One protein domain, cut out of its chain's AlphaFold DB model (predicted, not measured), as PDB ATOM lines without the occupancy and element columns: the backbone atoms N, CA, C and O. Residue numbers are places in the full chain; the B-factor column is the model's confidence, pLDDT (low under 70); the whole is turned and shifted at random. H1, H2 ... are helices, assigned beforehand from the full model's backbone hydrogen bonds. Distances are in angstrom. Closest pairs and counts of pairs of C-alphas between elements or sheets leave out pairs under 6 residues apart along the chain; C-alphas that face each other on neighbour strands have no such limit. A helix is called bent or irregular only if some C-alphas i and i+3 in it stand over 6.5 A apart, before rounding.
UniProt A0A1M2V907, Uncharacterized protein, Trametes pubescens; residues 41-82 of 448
ATOM      1  N   PRO A  41     171.787 185.835 105.253       48.22
ATOM      2  CA  PRO A  41     171.189 184.522 105.027       48.22
ATOM      3  C   PRO A  41     170.919 184.319 103.535       48.22
ATOM      4  O   PRO A  41     170.632 185.278 102.812       48.22
ATOM      5  N   ASP A  42     171.059 183.072 103.087       71.75
ATOM      6  CA  ASP A  42     170.864 182.674 101.694       71.75
ATOM      7  C   ASP A  42     169.556 183.286 101.159       71.75
ATOM      8  O   ASP A  42     168.537 183.278 101.851       71.75
ATOM      9  N   ARG A  43     169.559 183.856  99.945       65.69
ATOM     10  CA  ARG A  43     168.387 184.555  99.375       65.69
ATOM     11  C   ARG A  43     167.138 183.664  99.404       65.69
ATOM     12  O   ARG A  43     166.036 184.176  99.581       65.69
ATOM     13  N   LYS A  44     167.319 182.341  99.288       67.81
ATOM     14  CA  LYS A  44     166.263 181.334  99.462       67.81
ATOM     15  C   LYS A  44     165.635 181.393 100.860       67.81
ATOM     16  O   LYS A  44     164.418 181.458 100.962       67.81
ATOM     17  N   GLN A  45     166.452 181.448 101.913       71.31
ATOM     18  CA  GLN A  45     166.007 181.475 103.313       71.31
ATOM     19  C   GLN A  45     165.187 182.727 103.637       71.31
ATOM     20  O   GLN A  45     164.213 182.645 104.376       71.31
ATOM     21  N   LEU A  46     165.542 183.883 103.063       75.19
ATOM     22  CA  LEU A  46     164.766 185.111 103.261       75.19
ATOM     23  C   LEU A  46     163.375 185.005 102.619       75.19
ATOM     24  O   LEU A  46     162.383 185.405 103.222       75.19
ATOM     25  N   TRP A  47     163.293 184.462 101.401       77.31
ATOM     26  CA  TRP A  47     162.008 184.232 100.741       77.31
ATOM     27  C   TRP A  47     161.196 183.140 101.431       77.31
ATOM     28  O   TRP A  47     159.990 183.305 101.557       77.31
ATOM     29  N   GLU A  48     161.832 182.076 101.921       77.06
ATOM     30  CA  GLU A  48     161.184 181.082 102.781       77.06
ATOM     31  C   GLU A  48     160.567 181.751 104.010       77.06
ATOM     32  O   GLU A  48     159.385 181.561 104.277       77.06
ATOM     33  N   GLU A  49     161.326 182.601 104.708       75.88
ATOM     34  CA  GLU A  49     160.829 183.345 105.863       75.88
ATOM     35  C   GLU A  49     159.651 184.248 105.472       75.88
ATOM     36  O   GLU A  49     158.615 184.187 106.118       75.88
ATOM     37  N   ILE A  50     159.738 185.025 104.389       76.50
ATOM     38  CA  ILE A  50     158.635 185.895 103.940       76.50
ATOM     39  C   ILE A  50     157.383 185.081 103.584       76.50
ATOM     40  O   ILE A  50     156.284 185.430 104.010       76.50
ATOM     41  N   LEU A  51     157.541 184.004 102.814       77.38
ATOM     42  CA  LEU A  51     156.432 183.188 102.325       77.38
ATOM     43  C   LEU A  51     155.779 182.358 103.439       77.38
ATOM     44  O   LEU A  51     154.569 182.169 103.396       77.38
ATOM     45  N   MET A  52     156.532 181.931 104.459       74.38
ATOM     46  CA  MET A  52     155.975 181.300 105.666       74.38
ATOM     47  C   MET A  52     155.100 182.253 106.495       74.38
ATOM     48  O   MET A  52     154.279 181.791 107.277       74.38
ATOM     49  N   HIS A  53     155.277 183.571 106.352       71.62
ATOM     50  CA  HIS A  53     154.461 184.578 107.041       71.62
ATOM     51  C   HIS A  53     153.287 185.086 106.186       71.62
ATOM     52  O   HIS A  53     152.585 186.008 106.603       71.62
ATOM     53  N   LEU A  54     153.074 184.536 104.983       71.25
ATOM     54  CA  LEU A  54     151.846 184.788 104.236       71.25
ATOM     55  C   LEU A  54     150.726 183.948 104.852       71.25
ATOM     56  O   LEU A  54     150.595 182.764 104.551       71.25
ATOM     57  N   ASP A  55     149.915 184.588 105.698       60.09
ATOM     58  CA  ASP A  55     148.748 183.960 106.335       60.09
ATOM     59  C   ASP A  55     147.723 183.470 105.298       60.09
ATOM     60  O   ASP A  55     147.026 182.480 105.511       60.09
ATOM     61  N   ASP A  56     147.652 184.147 104.148       66.88
ATOM     62  CA  ASP A  56     146.743 183.788 103.070       66.88
ATOM     63  C   ASP A  56     147.387 182.763 102.124       66.88
ATOM     64  O   ASP A  56     148.226 183.060 101.268       66.88
ATOM     65  N   GLN A  57     146.972 181.513 102.274       67.69
ATOM     66  CA  GLN A  57     147.499 180.390 101.502       67.69
ATOM     67  C   GLN A  57     147.064 180.431 100.032       67.69
ATOM     68  O   GLN A  57     147.735 179.831  99.187       67.69
ATOM     69  N   HIS A  58     146.018 181.198  99.700       63.62
ATOM     70  CA  HIS A  58     145.663 181.519  98.318       63.62
ATOM     71  C   HIS A  58     146.759 182.370  97.661       63.62
ATOM     72  O   HIS A  58     147.199 182.098  96.541       63.62
ATOM     73  N   HIS A  59     147.298 183.350  98.387       69.31
ATOM     74  CA  HIS A  59     148.427 184.150  97.918       69.31
ATOM     75  C   HIS A  59     149.689 183.311  97.709       69.31
ATOM     76  O   HIS A  59     150.375 183.471  96.697       69.31
ATOM     77  N   LEU A  60     149.968 182.370  98.612       72.75
ATOM     78  CA  LEU A  60     151.109 181.469  98.467       72.75
ATOM     79  C   LEU A  60     150.958 180.545  97.243       72.75
ATOM     80  O   LEU A  60     151.919 180.341  96.495       72.75
ATOM     81  N   ALA A  61     149.746 180.043  96.983       67.50
ATOM     82  CA  ALA A  61     149.428 179.272  95.782       67.50
ATOM     83  C   ALA A  61     149.632 180.085  94.498       67.50
ATOM     84  O   ALA A  61     150.262 179.602  93.553       67.50
ATOM     85  N   ASN A  62     149.182 181.339  94.478       69.94
ATOM     86  CA  ASN A  62     149.387 182.234  93.342       69.94
ATOM     87  C   ASN A  62     150.878 182.513  93.104       69.94
ATOM     88  O   ASN A  62     151.343 182.437  91.965       69.94
ATOM     89  N   VAL A  63     151.663 182.736  94.164       71.94
ATOM     90  CA  VAL A  63     153.125 182.885  94.056       71.94
ATOM     91  C   VAL A  63     153.763 181.627  93.460       71.94
ATOM     92  O   VAL A  63     154.582 181.737  92.544       71.94
ATOM     93  N   ALA A  64     153.348 180.438  93.904       69.06
ATOM     94  CA  ALA A  64     153.866 179.173  93.391       69.06
ATOM     95  C   ALA A  64     153.561 178.939  91.901       69.06
ATOM     96  O   ALA A  64     154.333 178.270  91.201       69.06
ATOM     97  N   LEU A  65     152.434 179.474  91.424       66.19
ATOM     98  CA  LEU A  65     151.967 179.337  90.046       66.19
ATOM     99  C   LEU A  65     152.581 180.377  89.102       66.19
ATOM    100  O   LEU A  65     152.863 180.042  87.948       66.19
ATOM    101  N   VAL A  66     152.786 181.610  89.571       67.38
ATOM    102  CA  VAL A  66     153.186 182.739  88.717       67.38
ATOM    103  C   VAL A  66     154.699 182.972  88.725       67.38
ATOM    104  O   VAL A  66     155.287 183.224  87.670       67.38
ATOM    105  N   CYS A  67     155.365 182.850  89.874       72.38
ATOM    106  CA  CYS A  67     156.782 183.183  90.000       72.38
ATOM    107  C   CYS A  67     157.666 181.934  89.859       72.38
ATOM    108  O   CYS A  67     157.817 181.167  90.804       72.38
ATOM    109  N   ARG A  68     158.295 181.712  88.693       72.44
ATOM    110  CA  ARG A  68     159.127 180.508  88.452       72.44
ATOM    111  C   ARG A  68     160.308 180.372  89.418       72.44
ATOM    112  O   ARG A  68     160.620 179.255  89.813       72.44
ATOM    113  N   SER A  69     160.935 181.484  89.798       69.50
ATOM    114  CA  SER A  69     162.086 181.514  90.713       69.50
ATOM    115  C   SER A  69     161.708 181.187  92.160       69.50
ATOM    116  O   SER A  69     162.517 180.607  92.879       69.50
ATOM    117  N   LEU A  70     160.475 181.500  92.570       73.88
ATOM    118  CA  LEU A  70     159.939 181.187  93.901       73.88
ATOM    119  C   LEU A  70     159.031 179.953  93.910       73.88
ATOM    120  O   LEU A  70     158.623 179.502  94.972       73.88
ATOM    121  N   SER A  71     158.747 179.376  92.741       75.69
ATOM    122  CA  SER A  71     157.817 178.261  92.568       75.69
ATOM    123  C   SER A  71     158.200 177.052  93.415       75.69
ATOM    124  O   SER A  71     157.347 176.514  94.110       75.69
ATOM    125  N   GLY A  72     159.482 176.671  93.415       75.75
ATOM    126  CA  GLY A  72     159.970 175.548  94.220       75.75
ATOM    127  C   GLY A  72     159.836 175.799  95.722       75.75
ATOM    128  O   GLY A  72     159.375 174.924  96.443       75.75
ATOM    129  N   VAL A  73     160.159 177.014  96.173       77.81
ATOM    130  CA  VAL A  73     160.063 177.414  97.586       77.81
ATOM    131  C   VAL A  73     158.608 177.456  98.046       77.81
ATOM    132  O   VAL A  73     158.253 176.866  99.058       77.81
ATOM    133  N   ALA A  74     157.738 178.107  97.276       73.94
ATOM    134  CA  ALA A  74     156.321 178.203  97.593       73.94
ATOM    135  C   ALA A  74     155.628 176.831  97.534       73.94
ATOM    136  O   ALA A  74     154.752 176.561  98.345       73.94
ATOM    137  N   GLN A  75     156.039 175.942  96.620       72.25
ATOM    138  CA  GLN A  75     155.577 174.550  96.586       72.25
ATOM    139  C   GLN A  75     156.017 173.761  97.814       72.25
ATOM    140  O   GLN A  75     155.202 173.040  98.378       72.25
ATOM    141  N   GLU A  76     157.278 173.904  98.224       77.19
ATOM    142  CA  GLU A  76     157.821 173.265  99.423       77.19
ATOM    143  C   GLU A  76     157.034 173.717 100.662       77.19
ATOM    144  O   GLU A  76     156.524 172.882 101.409       77.19
ATOM    145  N   ILE A  77     156.809 175.024 100.811       74.62
ATOM    146  CA  ILE A  77     156.023 175.585 101.917       74.62
ATOM    147  C   ILE A  77     154.566 175.112 101.856       74.62
ATOM    148  O   ILE A  77     154.069 174.615 102.856       74.62
ATOM    149  N   LEU A  78     153.894 175.174 100.698       72.56
ATOM    150  CA  LEU A  78     152.507 174.698 100.551       72.56
ATOM    151  C   LEU A  78     152.359 173.206 100.825       72.56
ATOM    152  O   LEU A  78     151.354 172.791 101.389       72.56
ATOM    153  N   SER A  79     153.345 172.396 100.440       72.25
ATOM    154  CA  SER A  79     153.324 170.961 100.725       72.25
ATOM    155  C   SER A  79     153.455 170.660 102.218       72.25
ATOM    156  O   SER A  79     152.925 169.653 102.676       72.25
ATOM    157  N   ASN A  80     154.093 171.564 102.964       73.25
ATOM    158  CA  ASN A  80     154.285 171.487 104.409       73.25
ATOM    159  C   ASN A  80     153.258 172.323 105.197       73.25
ATOM    160  O   ASN A  80     153.329 172.382 106.425       73.25
ATOM    161  N   HIS A  81     152.337 173.018 104.524       76.69
ATOM    162  CA  HIS A  81     151.356 173.896 105.157       76.69
ATOM    163  C   HIS A  81     149.929 173.405 104.941       76.69
ATOM    164  O   HIS A  81     149.580 172.748 103.961       76.69
ATOM    165  N   LYS A  82     149.098 173.724 105.929       83.50
ATOM    166  CA  LYS A  82     147.702 173.312 106.030       83.50
ATOM    167  C   LYS A  82     146.808 174.335 105.355       83.50
ATOM    168  O   LYS A  82     146.600 175.379 105.948       83.50
TER     169      LYS A  82
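AT A GLANCE: This is residues 41 to 82 of the 448 residues of an uncharacterized protein of Trametes pubescens (UniProt A0A1M2V907). The longest helix, H3, packs over one side of a V made by two shorter helices, H1 and H2, whose near ends come together around Leu 51 and Leu 60. H2 and H3 form a helical hairpin, and H3 starts beside the end of H2 and runs back over the V, packing on both of its arms. The printed part has 42 residues with three named helices, H1, H2 and H3 along the chain, and no named strand; the class is all helix. It is compact, with a radius of gyration of the C-alphas of 9.2 A, and its C-alphas span 26 by 19 by 14 A.

IN THESE COORDINATES: Find C-alpha 68 at (159.127, 180.508, 88.452); from there H3, residues 68 to 79, runs 16.6 A to C-alpha 79 at (153.324, 170.961, 100.725). Early in it you will find that it is irregular: C-alphas 69 and 72 are 7.2 A apart. Now look at residues 57 to 66, which are H2, 14.2 A from first to last C-alpha. H1, residues 43 to 52, begins at C-alpha 43 at (168.387, 184.555, 99.375) and is 14.3 A long.

HOW THE PARTS SIT: Start from H3 and look first at H2. They touch, with 16 pairs of C-alphas within 8 A, and their closest C-alphas, those of Ala 64 and Ser 71, are 4.1 A apart. This hairpin runs opposite ways at a shallow tilt of 34 degrees, only just short of steep. H3 also touches H1, and here the closest C-alphas are those of Glu 48 and Val 73, 6.5 A apart. H1 and H3 run the same way at a steep tilt of 47 degrees. H1 and H2 are close but not clearly touching: the closest C-alphas, those of Leu 51 and Leu 60, are 6.8 A apart. These two run opposite ways at a steep tilt of 38 degrees, only just past shallow. In the backbones of H1 and H2, each O i to N i+4 pair is within hydrogen-bond range; in H3, 6 of 8 are.

THE WHOLE: The two C-alphas farthest apart are those of Pro 41 and His 58, at 26.6 A, and from the first to the last printed C-alpha, Pro 41 to Lys 82, it is 26.0 A. The printed part has no cut. The links from H1 to H2, with 4 residues between them, and from H2 to H3, with 1 residue, are both tight. Look in the B-factor column for the model's confidence: the mean pLDDT of the printed part is 71.6, and 14 residues are under 70, among them residues 55 to 59 and 64 to 66.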